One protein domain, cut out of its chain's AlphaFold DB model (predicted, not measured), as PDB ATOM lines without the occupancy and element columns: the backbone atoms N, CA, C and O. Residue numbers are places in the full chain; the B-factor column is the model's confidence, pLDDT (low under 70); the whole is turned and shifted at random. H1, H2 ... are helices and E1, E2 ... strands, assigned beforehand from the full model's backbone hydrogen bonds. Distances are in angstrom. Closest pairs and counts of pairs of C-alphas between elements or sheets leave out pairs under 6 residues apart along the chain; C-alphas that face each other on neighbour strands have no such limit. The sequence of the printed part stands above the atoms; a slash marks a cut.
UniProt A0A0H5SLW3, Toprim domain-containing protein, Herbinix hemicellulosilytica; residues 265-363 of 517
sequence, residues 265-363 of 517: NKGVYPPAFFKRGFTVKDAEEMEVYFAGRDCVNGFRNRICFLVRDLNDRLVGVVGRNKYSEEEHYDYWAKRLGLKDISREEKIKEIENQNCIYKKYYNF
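This is residues 265 to 363 of the 517 residues of the protein "Toprim domain-containing protein" of Herbinix hemicellulosilytica (UniProt A0A0H5SLW3). A strongly twisted sheet of four strands, E1 to E4, makes one end of this elongated domain, and two crossed helices, H3 and H4, make a small lobe at the other end, joined to the sheet by residues 322 to 324 and 353 to 359. The short helix H2 sits beside the E1 edge of the sheet, while H1, also short, is not on it. The printed part has 99 residues, with four named helices and four named strands in the order H1, H2, E1, E2, E3, H3, H4, E4; the class is mixed, helices and strands. The sheet's order is E1, E2, E3, E4, all antiparallel. The whole is loose, with a radius of gyration of the C-alphas of 15.7 A, and its C-alphas span 52 by 26 by 21 A, only just a rod.

H1, residues 271 to 275, and H2, residues 280 to 285, are apart. H2 is on the sheet at a height over the sheet of 5.3 A, over none of the strands; its closest C-alphas to E1, residues 288 to 291, are those of Ala 283 and Tyr 289, 6.7 A apart. E1 and E2, residues 302 to 308, form a hairpin, with N 289 and O 304 at 2.9 A, within hydrogen-bond range. H1 and E2 are only just apart, with their closest C-alphas at 8.1 A. E2 and E3, residues 314 to 321, form another hairpin, with N 305 and O 318 at 2.8 A. E1, E2 and E3 are a meander, each strand the antiparallel neighbour of the one before. H3, residues 325 to 336, touches H4, residues 343 to 352; their lines stand at 72 degrees, only just about perpendicular, and their closest C-alphas, those of Ala 333 and Lys 346, are 6.3 A apart. H3 and H4 are not on the sheet. E4, residues 360 to 362, is an edge strand antiparallel to E3, with N 361 and O 319 at 2.9 A. In H1, H2, H3 and H4 every O i to N i+4 pair is within hydrogen-bond range.

H1 begins at C-alpha 271, (10.729, 30.547, -38.965), and measures 6.2 A; H2 measures 8.8 A. E1 measures 9.9 A, E2 18.5 A and E3 20.9 A. H3 measures 16.5 A from C-alpha 325 at (6.661, 26.094, -24.474), and H4 14.3 A. E4 measures 6.8 A and ends at C-alpha 362, (23.636, 28.409, -21.191).

The two C-alphas farthest apart are those of Asn 311 and Asp 340, 54.5 A. The printed part has no cut and no long link. The mean pLDDT of the printed part is 92.6, and no printed residue is under 70.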
ATOM      1  N   ASN A 265      25.284  25.795 -39.139       81.50
ATOM      2  CA  ASN A 265      25.149  26.000 -40.574       81.50
ATOM      3  C   ASN A 265      24.768  27.455 -40.838       81.50
ATOM      4  O   ASN A 265      23.693  27.907 -40.435       81.50
ATOM      5  N   LYS A 266      25.650  28.197 -41.518       79.88
ATOM      6  CA  LYS A 266      25.380  29.591 -41.893       79.88
ATOM      7  C   LYS A 266      24.136  29.673 -42.784       79.88
ATOM      8  O   LYS A 266      23.907  28.811 -43.630       79.88
ATOM      9  N   GLY A 267      23.322  30.706 -42.575       81.50
ATOM     10  CA  GLY A 267      22.139  30.988 -43.394       81.50
ATOM     11  C   GLY A 267      20.871  30.193 -43.073       81.50
ATOM     12  O   GLY A 267      19.821  30.497 -43.634       81.50
ATOM     13  N   VAL A 268      20.912  29.224 -42.154       89.00
ATOM     14  CA  VAL A 268      19.737  28.413 -41.798       89.00
ATOM     15  C   VAL A 268      19.196  28.838 -40.438       89.00
ATOM     16  O   VAL A 268      19.871  28.670 -39.433       89.00
ATOM     17  N   TYR A 269      17.954  29.324 -40.384       94.31
ATOM     18  CA  TYR A 269      17.301  29.739 -39.136       94.31
ATOM     19  C   TYR A 269      15.850  29.244 -39.074       94.31
ATOM     20  O   TYR A 269      15.220  29.025 -40.112       94.31
ATOM     21  N   PRO A 270      15.284  29.040 -37.870       92.69
ATOM     22  CA  PRO A 270      13.887  28.648 -37.731       92.69
ATOM     23  C   PRO A 270      12.942  29.800 -38.130       92.69
ATOM     24  O   PRO A 270      13.295  30.964 -37.937       92.69
ATOM     25  N   PRO A 271      11.702  29.514 -38.581       90.56
ATOM     26  CA  PRO A 271      10.729  30.547 -38.965       90.56
ATOM     27  C   PRO A 271      10.505  31.636 -37.907       90.56
ATOM     28  O   PRO A 271      10.323  32.801 -38.245       90.56
ATOM     29  N   ALA A 272      10.566  31.276 -36.622       87.81
ATOM     30  CA  ALA A 272      10.436  32.213 -35.507       87.81
ATOM     31  C   ALA A 272      11.500  33.330 -35.509       87.81
ATOM     32  O   ALA A 272      11.226  34.426 -35.027       87.81
ATOM     33  N   PHE A 273      12.692  33.081 -36.061       92.94
ATOM     34  CA  PHE A 273      13.747  34.088 -36.196       92.94
ATOM     35  C   PHE A 273      13.357  35.168 -37.216       92.94
ATOM     36  O   PHE A 273      13.390  36.358 -36.910       92.94
ATOM     37  N   PHE A 274      12.877  34.746 -38.389       93.12
ATOM     38  CA  PHE A 274      12.424  35.652 -39.446       93.12
ATOM     39  C   PHE A 274      11.145  36.403 -39.066       93.12
ATOM     40  O   PHE A 274      11.030  37.593 -39.337       93.12
ATOM     41  N   LYS A 275      10.210  35.749 -38.358       90.31
ATOM     42  CA  LYS A 275       8.992  36.396 -37.830       90.31
ATOM     43  C   LYS A 275       9.294  37.555 -36.871       90.31
ATOM     44  O   LYS A 275       8.477  38.458 -36.753       90.31
ATOM     45  N   ARG A 276      10.466  37.570 -36.220       89.06
ATOM     46  CA  ARG A 276      10.934  38.699 -35.388       89.06
ATOM     47  C   ARG A 276      11.511  39.867 -36.204       89.06
ATOM     48  O   ARG A 276      11.877  40.900 -35.639       89.06
ATOM     49  N   GLY A 277      11.566  39.722 -37.528       91.31
ATOM     50  CA  GLY A 277      12.071  40.721 -38.468       91.31
ATOM     51  C   GLY A 277      13.585  40.673 -38.673       91.31
ATOM     52  O   GLY A 277      14.150  41.651 -39.157       91.31
ATOM     53  N   PHE A 278      14.250  39.580 -38.289       94.81
ATOM     54  CA  PHE A 278      15.684  39.398 -38.511       94.81
ATOM     55  C   PHE A 278      15.963  38.656 -39.818       94.81
ATOM     56  O   PHE A 278      15.222  37.767 -40.232       94.81
ATOM     57  N   THR A 279      17.062  39.028 -40.455       95.75
ATOM     58  CA  THR A 279      17.602  38.450 -41.684       95.75
ATOM     59  C   THR A 279      18.837  37.605 -41.371       95.75
ATOM     60  O   THR A 279      19.386  37.661 -40.272       95.75
ATOM     61  N   VAL A 280      19.323  36.839 -42.348       95.25
ATOM     62  CA  VAL A 280      20.599  36.115 -42.204       95.25
ATOM     63  C   VAL A 280      21.760  37.084 -41.949       95.25
ATOM     64  O   VAL A 280      22.578  36.828 -41.074       95.25
ATOM     65  N   LYS A 281      21.778  38.233 -42.634       95.62
ATOM     66  CA  LYS A 281      22.806  39.268 -42.455       95.62
ATOM     67  C   LYS A 281      22.828  39.821 -41.026       95.62
ATOM     68  O   LYS A 281      23.896  39.986 -40.451       95.62
ATOM     69  N   ASP A 282      21.652  40.062 -40.447       96.31
ATOM     70  CA  ASP A 282      21.516  40.485 -39.045       96.31
ATOM     71  C   ASP A 282      22.140  39.462 -38.083       96.31
ATOM     72  O   ASP A 282      22.771  39.818 -37.090       96.31
ATOM     73  N   ALA A 283      21.943  38.174 -38.376       95.69
ATOM     74  CA  ALA A 283      22.485  37.089 -37.577       95.69
ATOM     75  C   ALA A 283      24.014  37.030 -37.680       95.69
ATOM     76  O   ALA A 283      24.686  36.911 -36.661       95.69
ATOM     77  N   GLU A 284      24.568  37.175 -38.885       93.81
ATOM     78  CA  GLU A 284      26.016  37.223 -39.111       93.81
ATOM     79  C   GLU A 284      26.666  38.421 -38.404       93.81
ATOM     80  O   GLU A 284      27.669  38.251 -37.716       93.81
ATOM     81  N   GLU A 285      26.060  39.610 -38.493       95.25
ATOM     82  CA  GLU A 285      26.555  40.831 -37.838       95.25
ATOM     83  C   GLU A 285      26.597  40.701 -36.306       95.25
ATOM     84  O   GLU A 285      27.509  41.199 -35.643       95.25
ATOM     85  N   MET A 286      25.632  39.994 -35.718       95.50
ATOM     86  CA  MET A 286      25.543  39.787 -34.269       95.50
ATOM     87  C   MET A 286      26.127  38.449 -33.797       95.50
ATOM     88  O   MET A 286      25.961  38.117 -32.627       95.50
ATOM     89  N   GLU A 287      26.800  37.691 -34.672       95.56
ATOM     90  CA  GLU A 287      27.343  36.356 -34.373       95.56
ATOM     91  C   GLU A 287      26.292  35.400 -33.768       95.56
ATOM     92  O   GLU A 287      26.523  34.704 -32.778       95.56
ATOM     93  N   VAL A 288      25.103  35.376 -34.368       96.69
ATOM     94  CA  VAL A 288      23.987  34.517 -33.972       96.69
ATOM     95  C   VAL A 288      23.830  33.382 -34.964       96.69
ATOM     96  O   VAL A 288      23.695  33.597 -36.165       96.69
ATOM     97  N   TYR A 289      23.773  32.156 -34.460       96.44
ATOM     98  CA  TYR A 289      23.718  30.941 -35.270       96.44
ATOM     99  C   TYR A 289      22.540  30.062 -34.864       96.44
ATOM    100  O   TYR A 289      21.963  30.229 -33.794       96.44
ATOM    101  N   PHE A 290      22.166  29.100 -35.700       96.62
ATOM    102  CA  PHE A 290      21.188  28.082 -35.331       96.62
ATOM    103  C   PHE A 290      21.870  26.720 -35.201       96.62
ATOM    104  O   PHE A 290      22.446  26.202 -36.157       96.62
ATOM    105  N   ALA A 291      21.769  26.121 -34.015       95.56
ATOM    106  CA  ALA A 291      22.202  24.756 -33.751       95.56
ATOM    107  C   ALA A 291      21.140  23.777 -34.275       95.56
ATOM    108  O   ALA A 291      20.137  23.480 -33.614       95.56
ATOM    109  N   GLY A 292      21.339  23.328 -35.513       92.44
ATOM    110  CA  GLY A 292      20.388  22.531 -36.280       92.44
ATOM    111  C   GLY A 292      20.490  21.025 -36.040       92.44
ATOM    112  O   GLY A 292      20.581  20.551 -34.910       92.44
ATOM    113  N   ARG A 293      20.407  20.242 -37.121       90.88
ATOM    114  CA  ARG A 293      20.438  18.772 -37.039       90.88
ATOM    115  C   ARG A 293      21.825  18.228 -36.718       90.88
ATOM    116  O   ARG A 293      21.869  17.190 -36.064       90.88
ATOM    117  N   ASP A 294      22.862  18.954 -37.126       92.75
ATOM    118  CA  ASP A 294      24.278  18.587 -36.995       92.75
ATOM    119  C   ASP A 294      24.856  18.951 -35.621       92.75
ATOM    120  O   ASP A 294      25.990  18.613 -35.297       92.75
ATOM    121  N   CYS A 295      24.064  19.626 -34.781       94.56
ATOM    122  CA  CYS A 295      24.406  19.852 -33.387       94.56
ATOM    123  C   CYS A 295      24.349  18.530 -32.612       94.56
ATOM    124  O   CYS A 295      23.283  17.912 -32.501       94.56
ATOM    125  N   VAL A 296      25.480  18.140 -32.027       94.06
ATOM    126  CA  VAL A 296      25.650  16.908 -31.238       94.06
ATOM    127  C   VAL A 296      25.606  17.150 -29.727       94.06
ATOM    128  O   VAL A 296      25.622  16.198 -28.955       94.06
ATOM    129  N   ASN A 297      25.508  18.410 -29.290       91.31
ATOM    130  CA  ASN A 297      25.401  18.781 -27.878       91.31
ATOM    131  C   ASN A 297      23.982  19.277 -27.494       91.31
ATOM    132  O   ASN A 297      23.050  19.295 -28.307       91.31
ATOM    133  N   GLY A 298      23.809  19.700 -26.235       88.19
ATOM    134  CA  GLY A 298      22.526  20.150 -25.664       88.19
ATOM    135  C   GLY A 298      21.900  21.402 -26.304       88.19
ATOM    136  O   GLY A 298      20.774  21.780 -25.955       88.19
ATOM    137  N   PHE A 299      22.587  22.046 -27.254       94.31
ATOM    138  CA  PHE A 299      22.075  23.205 -27.981       94.31
ATOM    139  C   PHE A 299      21.205  22.864 -29.184       94.31
ATOM    140  O   PHE A 299      20.645  23.771 -29.799       94.31
ATOM    141  N   ARG A 300      21.025  21.582 -29.503       92.62
ATOM    142  CA  ARG A 300      20.200  21.162 -30.634       92.62
ATOM    143  C   ARG A 300      18.819  21.829 -30.604       92.62
ATOM    144  O   ARG A 300      18.131  21.816 -29.585       92.62
ATOM    145  N   ASN A 301      18.393  22.360 -31.750       92.56
ATOM    146  CA  ASN A 301      17.167  23.143 -31.941       92.56
ATOM    147  C   ASN A 301      17.145  24.515 -31.243       92.56
ATOM    148  O   ASN A 301      16.063  25.010 -30.909       92.56
ATOM    149  N   ARG A 302      18.301  25.157 -31.049       95.38
ATOM    150  CA  ARG A 302      18.379  26.489 -30.433       95.38
ATOM    151  C   ARG A 302      18.995  27.530 -31.355       95.38
ATOM    152  O   ARG A 302      19.892  27.238 -32.136       95.38
ATOM    153  N   ILE A 303      18.501  28.756 -31.228       96.75
ATOM    154  CA  ILE A 303      19.146  29.959 -31.751       96.75
ATOM    155  C   ILE A 303      20.203  30.359 -30.720       96.75
ATOM    156  O   ILE A 303      19.872  30.597 -29.559       96.75
ATOM    157  N   CYS A 304      21.461  30.353 -31.125       97.19
ATOM    158  CA  CYS A 304      22.638  30.475 -30.285       97.19
ATOM    159  C   CYS A 304      23.274  31.852 -30.457       97.19
ATOM    160  O   CYS A 304      23.702  32.206 -31.550       97.19
ATOM    161  N   PHE A 305      23.345  32.595 -29.359       97.50
ATOM    162  CA  PHE A 305      24.033  33.872 -29.244       97.50
ATOM    163  C   PHE A 305      25.438  33.609 -28.715       97.50
ATOM    164  O   PHE A 305      25.579  33.074 -27.609       97.50
ATOM    165  N   LEU A 306      26.460  33.956 -29.497       97.44
ATOM    166  CA  LEU A 306      27.836  33.921 -29.015       97.44
ATOM    167  C   LEU A 306      28.066  35.074 -28.039       97.44
ATOM    168  O   LEU A 306      27.628  36.196 -28.274       97.44
ATOM    169  N   VAL A 307      28.726  34.795 -26.917       97.75
ATOM    170  CA  VAL A 307      28.948  35.775 -25.853       97.75
ATOM    171  C   VAL A 307      30.438  35.989 -25.658       97.75
ATOM    172  O   VAL A 307      31.180  35.043 -25.389       97.75
ATOM    173  N   ARG A 308      30.856  37.252 -25.765       96.94
ATOM    174  CA  ARG A 308      32.245  37.675 -25.599       96.94
ATOM    175  C   ARG A 308      32.436  38.493 -24.327       96.94
ATOM    176  O   ARG A 308      31.519  39.197 -23.901       96.94
ATOM    177  N   ASP A 309      33.609  38.376 -23.717       95.88
ATOM    178  CA  ASP A 309      34.014  39.243 -22.608       95.88
ATOM    179  C   ASP A 309      34.548  40.596 -23.114       95.88
ATOM    180  O   ASP A 309      34.618  40.842 -24.316       95.88
ATOM    181  N   LEU A 310      34.926  41.498 -22.203       95.81
ATOM    182  CA  LEU A 310      35.449  42.823 -22.573       95.81
ATOM    183  C   LEU A 310      36.793  42.773 -23.328       95.81
ATOM    184  O   LEU A 310      37.186  43.772 -23.915       95.81
ATOM    185  N   ASN A 311      37.482  41.629 -23.349       95.06
ATOM    186  CA  ASN A 311      38.704  41.423 -24.130       95.06
ATOM    187  C   ASN A 311      38.417  40.723 -25.468       95.06
ATOM    188  O   ASN A 311      39.328  40.191 -26.095       95.06
ATOM    189  N   ASP A 312      37.148  40.694 -25.885       95.81
ATOM    190  CA  ASP A 312      36.658  40.066 -27.112       95.81
ATOM    191  C   ASP A 312      36.836  38.537 -27.176       95.81
ATOM    192  O   ASP A 312      36.635  37.916 -28.222       95.81
ATOM    193  N   ARG A 313      37.142  37.884 -26.048       96.12
ATOM    194  CA  ARG A 313      37.285  36.423 -25.987       96.12
ATOM    195  C   ARG A 313      35.916  35.763 -25.959       96.12
ATOM    196  O   ARG A 313      35.024  36.215 -25.240       96.12
ATOM    197  N   LEU A 314      35.740  34.676 -26.710       97.25
ATOM    198  CA  LEU A 314      34.497  33.904 -26.720       97.25
ATOM    199  C   LEU A 314      34.385  33.086 -25.429       97.25
ATOM    200  O   LEU A 314      35.046  32.065 -25.281       97.25
ATOM    201  N   VAL A 315      33.530  33.520 -24.507       96.44
ATOM    202  CA  VAL A 315      33.422  32.953 -23.149       96.44
ATOM    203  C   VAL A 315      32.099  32.239 -22.882       96.44
ATOM    204  O   VAL A 315      31.894  31.676 -21.806       96.44
ATOM    205  N   GLY A 316      31.165  32.269 -23.832       95.88
ATOM    206  CA  GLY A 316      29.856  31.664 -23.642       95.88
ATOM    207  C   GLY A 316      29.046  31.500 -24.916       95.88
ATOM    208  O   GLY A 316      29.248  32.193 -25.911       95.88
ATOM    209  N   VAL A 317      28.063  30.604 -24.838       97.06
ATOM    210  CA  VAL A 317      26.968  30.504 -25.803       97.06
ATOM    211  C   VAL A 317      25.654  30.442 -25.035       97.06
ATOM    212  O   VAL A 317      25.510  29.658 -24.093       97.06
ATOM    213  N   VAL A 318      24.688  31.265 -25.437       97.00
ATOM    214  CA  VAL A 318      23.329  31.266 -24.877       97.00
ATOM    215  C   VAL A 318      22.353  30.830 -25.958       97.00
ATOM    216  O   VAL A 318      22.318  31.395 -27.042       97.00
ATOM    217  N   GLY A 319      21.557  29.800 -25.688       96.00
ATOM    218  CA  GLY A 319      20.683  29.153 -26.658       96.00
ATOM    219  C   GLY A 319      19.208  29.367 -26.343       96.00
ATOM    220  O   GLY A 319      18.689  28.789 -25.384       96.00
ATOM    221  N   ARG A 320      18.490  30.110 -27.185       94.56
ATOM    222  CA  ARG A 320      17.024  30.192 -27.139       94.56
ATOM    223  C   ARG A 320      16.409  28.997 -27.863       94.56
ATOM    224  O   ARG A 320      16.713  28.768 -29.028       94.56
ATOM    225  N   ASN A 321      15.503  28.273 -27.205       93.50
ATOM    226  CA  ASN A 321      14.705  27.231 -27.864       93.50
ATOM    227  C   ASN A 321      13.928  27.809 -29.058       93.50
ATOM    228  O   ASN A 321      13.290  28.854 -28.925       93.50
ATOM    229  N   LYS A 322      13.990  27.139 -30.215       93.00
ATOM    230  CA  LYS A 322      13.234  27.550 -31.406       93.00
ATOM    231  C   LYS A 322      11.719  27.414 -31.228       93.00
ATOM    232  O   LYS A 322      10.988  28.089 -31.940       93.00
ATOM    233  N   TYR A 323      11.288  26.535 -30.324       90.62
ATOM    234  CA  TYR A 323       9.889  26.305 -29.993       90.62
ATOM    235  C   TYR A 323       9.441  27.218 -28.848       90.62
ATOM    236  O   TYR A 323      10.215  27.526 -27.928       90.62
ATOM    237  N   SER A 324       8.172  27.617 -28.881       89.38
ATOM    238  CA  SER A 324       7.450  28.035 -27.683       89.38
ATOM    239  C   SER A 324       7.331  26.865 -26.694       89.38
ATOM    240  O   SER A 324       7.657  25.720 -27.010       89.38
ATOM    241  N   GLU A 325       6.898  27.148 -25.468       89.94
ATOM    242  CA  GLU A 325       6.661  26.094 -24.474       89.94
ATOM    243  C   GLU A 325       5.590  25.107 -24.942       89.94
ATOM    244  O   GLU A 325       5.773  23.895 -24.868       89.94
ATOM    245  N   GLU A 326       4.503  25.636 -25.497       90.12
ATOM    246  CA  GLU A 326       3.410  24.852 -26.055       90.12
ATOM    247  C   GLU A 326       3.875  23.999 -27.240       90.12
ATOM    248  O   GLU A 326       3.727  22.781 -27.206       90.12
ATOM    249  N   GLU A 327       4.556  24.604 -28.217       91.06
ATOM    250  CA  GLU A 327       5.096  23.891 -29.381       91.06
ATOM    251  C   GLU A 327       6.092  22.792 -28.978       91.06
ATOM    252  O   GLU A 327       6.169  21.747 -29.625       91.06
ATOM    253  N   HIS A 328       6.872  23.018 -27.915       91.12
ATOM    254  CA  HIS A 328       7.818  22.036 -27.391       91.12
ATOM    255  C   HIS A 328       7.091  20.813 -26.829       91.12
ATOM    256  O   HIS A 328       7.459  19.683 -27.164       91.12
ATOM    257  N   TYR A 329       6.064  21.018 -26.003       92.00
ATOM    258  CA  TYR A 329       5.291  19.911 -25.442       92.00
ATOM    259  C   TYR A 329       4.453  19.198 -26.504       92.00
ATOM    260  O   TYR A 329       4.408  17.971 -26.497       92.00
ATOM    261  N   ASP A 330       3.893  19.914 -27.478       91.75
ATOM    262  CA  ASP A 330       3.181  19.299 -28.605       91.75
ATOM    263  C   ASP A 330       4.113  18.445 -29.473       91.75
ATOM    264  O   ASP A 330       3.776  17.320 -29.858       91.75
ATOM    265  N   TYR A 331       5.324  18.946 -29.741       91.31
ATOM    266  CA  TYR A 331       6.360  18.209 -30.461       91.31
ATOM    267  C   TYR A 331       6.710  16.890 -29.756       91.31
ATOM    268  O   TYR A 331       6.758  15.838 -30.403       91.31
ATOM    269  N   TRP A 332       6.932  16.927 -28.439       92.81
ATOM    270  CA  TRP A 332       7.273  15.732 -27.666       92.81
ATOM    271  C   TRP A 332       6.088  14.794 -27.459       92.81
ATOM    272  O   TRP A 332       6.266  13.588 -27.597       92.81
ATOM    273  N   ALA A 333       4.879  15.314 -27.237       92.75
ATOM    274  CA  ALA A 333       3.667  14.505 -27.143       92.75
ATOM    275  C   ALA A 333       3.446  13.696 -28.425       92.75
ATOM    276  O   ALA A 333       3.221  12.487 -28.370       92.75
ATOM    277  N   LYS A 334       3.598  14.338 -29.593       93.50
ATOM    278  CA  LYS A 334       3.522  13.654 -30.890       93.50
ATOM    279  C   LYS A 334       4.616  12.597 -31.039       93.50
ATOM    280  O   LYS A 334       4.347  11.515 -31.553       93.50
ATOM    281  N   ARG A 335       5.841  12.903 -30.606       92.19
ATOM    282  CA  ARG A 335       6.998  12.005 -30.729       92.19
ATOM    283  C   ARG A 335       6.913  10.780 -29.816       92.19
ATOM    284  O   ARG A 335       7.343   9.710 -30.224       92.19
ATOM    285  N   LEU A 336       6.366  10.945 -28.616       93.19
ATOM    286  CA  LEU A 336       6.150   9.878 -27.636       93.19
ATOM    287  C   LEU A 336       4.826   9.127 -27.860       93.19
ATOM    288  O   LEU A 336       4.541   8.169 -27.153       93.19
ATOM    289  N   GLY A 337       4.010   9.546 -28.834       93.56
ATOM    290  CA  GLY A 337       2.730   8.904 -29.130       93.56
ATOM    291  C   GLY A 337       1.661   9.118 -28.055       93.56
ATOM    292  O   GLY A 337       0.728   8.326 -27.973       93.56
ATOM    293  N   LEU A 338       1.769  10.183 -27.252       92.25
ATOM    294  CA  LEU A 338       0.840  10.481 -26.160       92.25
ATOM    295  C   LEU A 338      -0.499  10.991 -26.717       92.25
ATOM    296  O   LEU A 338      -0.648  12.171 -27.059       92.25
ATOM    297  N   LYS A 339      -1.476  10.088 -26.815       88.94
ATOM    298  CA  LYS A 339      -2.848  10.347 -27.279       88.94
ATOM    299  C   LYS A 339      -3.845  10.179 -26.133       88.94
ATOM    300  O   LYS A 339      -3.538   9.511 -25.156       88.94
ATOM    301  N   ASP A 340      -5.000  10.832 -26.256       88.31
ATOM    302  CA  ASP A 340      -6.190  10.626 -25.407       88.31
ATOM    303  C   ASP A 340      -6.015  10.828 -23.889       88.31
ATOM    304  O   ASP A 340      -6.885  10.465 -23.104       88.31
ATOM    305  N   ILE A 341      -4.923  11.474 -23.478       90.00
ATOM    306  CA  ILE A 341      -4.672  11.919 -22.103       90.00
ATOM    307  C   ILE A 341      -4.687  13.448 -22.013       90.00
ATOM    308  O   ILE A 341      -4.500  14.155 -23.015       90.00
ATOM    309  N   SER A 342      -4.905  13.971 -20.807       92.19
ATOM    310  CA  SER A 342      -4.982  15.415 -20.567       92.19
ATOM    311  C   SER A 342      -3.649  16.119 -20.867       92.19
ATOM    312  O   SER A 342      -2.576  15.516 -20.830       92.19
ATOM    313  N   ARG A 343      -3.682  17.432 -21.148       88.62
ATOM    314  CA  ARG A 343      -2.458  18.226 -21.389       88.62
ATOM    315  C   ARG A 343      -1.486  18.159 -20.206       88.62
ATOM    316  O   ARG A 343      -0.278  18.126 -20.412       88.62
ATOM    317  N   GLU A 344      -2.011  18.124 -18.987       92.06
ATOM    318  CA  GLU A 344      -1.208  18.068 -17.765       92.06
ATOM    319  C   GLU A 344      -0.478  16.727 -17.625       92.06
ATOM    320  O   GLU A 344       0.712  16.709 -17.313       92.06
ATOM    321  N   GLU A 345      -1.151  15.619 -17.937       90.69
ATOM    322  CA  GLU A 345      -0.535  14.288 -17.963       90.69
ATOM    323  C   GLU A 345       0.500  14.163 -19.084       90.69
ATOM    324  O   GLU A 345       1.573  13.611 -18.849       90.69
ATOM    325  N   LYS A 346       0.238  14.744 -20.268       91.75
ATOM    326  CA  LYS A 346       1.237  14.804 -21.352       91.75
ATOM    327  C   LYS A 346       2.508  15.500 -20.893       91.75
ATOM    328  O   LYS A 346       3.590  14.964 -21.096       91.75
ATOM    329  N   ILE A 347       2.381  16.683 -20.288       91.50
ATOM    330  CA  ILE A 347       3.532  17.449 -19.794       91.50
ATOM    331  C   ILE A 347       4.304  16.615 -18.772       91.50
ATOM    332  O   ILE A 347       5.506  16.439 -18.937       91.50
ATOM    333  N   LYS A 348       3.618  16.026 -17.787       92.25
ATOM    334  CA  LYS A 348       4.255  15.202 -16.754       92.25
ATOM    335  C   LYS A 348       5.028  14.021 -17.346       92.25
ATOM    336  O   LYS A 348       6.167  13.783 -16.957       92.25
ATOM    337  N   GLU A 349       4.442  13.309 -18.307       92.00
ATOM    338  CA  GLU A 349       5.110  12.184 -18.967       92.00
ATOM    339  C   GLU A 349       6.327  12.643 -19.784       92.00
ATOM    340  O   GLU A 349       7.392  12.037 -19.716       92.00
ATOM    341  N   ILE A 350       6.227  13.770 -20.493       91.44
ATOM    342  CA  ILE A 350       7.354  14.359 -21.232       91.44
ATOM    343  C   ILE A 350       8.485  14.779 -20.277       91.44
ATOM    344  O   ILE A 350       9.663  14.556 -20.565       91.44
ATOM    345  N   GLU A 351       8.153  15.383 -19.138       91.00
ATOM    346  CA  GLU A 351       9.128  15.789 -18.123       91.00
ATOM    347  C   GLU A 351       9.818  14.579 -17.475       91.00
ATOM    348  O   GLU A 351      11.038  14.614 -17.301       91.00
ATOM    349  N   ASN A 352       9.086  13.484 -17.222       91.88
ATOM    350  CA  ASN A 352       9.648  12.213 -16.739       91.88
ATOM    351  C   ASN A 352      10.683  11.622 -17.711       91.88
ATOM    352  O   ASN A 352      11.652  10.998 -17.287       91.88
ATOM    353  N   GLN A 353      10.524  11.876 -19.012       90.38
ATOM    354  CA  GLN A 353      11.484  11.502 -20.057       90.38
ATOM    355  C   GLN A 353      12.644  12.513 -20.192       90.38
ATOM    356  O   GLN A 353      13.341  12.537 -21.209       90.38
ATOM    357  N   ASN A 354      12.854  13.392 -19.202       86.25
ATOM    358  CA  ASN A 354      13.854  14.468 -19.197       86.25
ATOM    359  C   ASN A 354      13.727  15.470 -20.361       86.25
ATOM    360  O   ASN A 354      14.671  16.194 -20.688       86.25
ATOM    361  N   CYS A 355      12.544  15.568 -20.968       87.06
ATOM    362  CA  CYS A 355      12.275  16.452 -22.098       87.06
ATOM    363  C   CYS A 355      11.633  17.774 -21.650       87.06
ATOM    364  O   CYS A 355      10.768  18.316 -22.331       87.06
ATOM    365  N   ILE A 356      12.072  18.312 -20.510       89.31
ATOM    366  CA  ILE A 356      11.547  19.547 -19.909       89.31
ATOM    367  C   ILE A 356      11.792  20.746 -20.839       89.31
ATOM    368  O   ILE A 356      12.882  20.903 -21.409       89.31
ATOM    369  N   TYR A 357      10.798  21.631 -20.975       90.00
ATOM    370  CA  TYR A 357      10.974  22.868 -21.728       90.00
ATOM    371  C   TYR A 357      11.982  23.802 -21.041       90.00
ATOM    372  O   TYR A 357      11.839  24.193 -19.886       90.00
ATOM    373  N   LYS A 358      13.012  24.212 -21.788       89.81
ATOM    374  CA  LYS A 358      13.994  25.216 -21.349       89.81
ATOM    375  C   LYS A 358      14.023  26.370 -22.336       89.81
ATOM    376  O   LYS A 358      14.581  26.217 -23.430       89.81
ATOM    377  N   LYS A 359      13.451  27.521 -21.948       89.75
ATOM    378  CA  LYS A 359      13.379  28.742 -22.775       89.75
ATOM    379  C   LYS A 359      14.767  29.160 -23.265       89.75
ATOM    380  O   LYS A 359      14.974  29.289 -24.475       89.75
ATOM    381  N   TYR A 360      15.695  29.307 -22.323       92.31
ATOM    382  CA  TYR A 360      17.110  29.587 -22.543       92.31
ATOM    383  C   TYR A 360      17.970  28.472 -21.951       92.31
ATOM    384  O   TYR A 360      17.576  27.813 -20.988       92.31
ATOM    385  N   TYR A 361      19.128  28.249 -22.557       91.69
ATOM    386  CA  TYR A 361      20.113  27.269 -22.127       91.69
ATOM    387  C   TYR A 361      21.505  27.873 -22.277       91.69
ATOM    388  O   TYR A 361      21.840  28.366 -23.351       91.69
ATOM    389  N   ASN A 362      22.285  27.862 -21.204       93.19
ATOM    390  CA  ASN A 362      23.636  28.409 -21.191       93.19
ATOM    391  C   ASN A 362      24.645  27.281 -21.369       93.19
ATOM    392  O   ASN A 362      24.409  26.163 -20.907       93.19
ATOM    393  N   PHE A 363      25.765  27.591 -22.018       91.00
ATOM    394  CA  PHE A 363      26.863  26.647 -22.173       91.00
ATOM    395  C   PHE A 363      27.411  26.260 -20.799       91.00
ATOM    396  O   PHE A 363      27.395  27.064 -19.863       91.00
TER     397      PHE A 363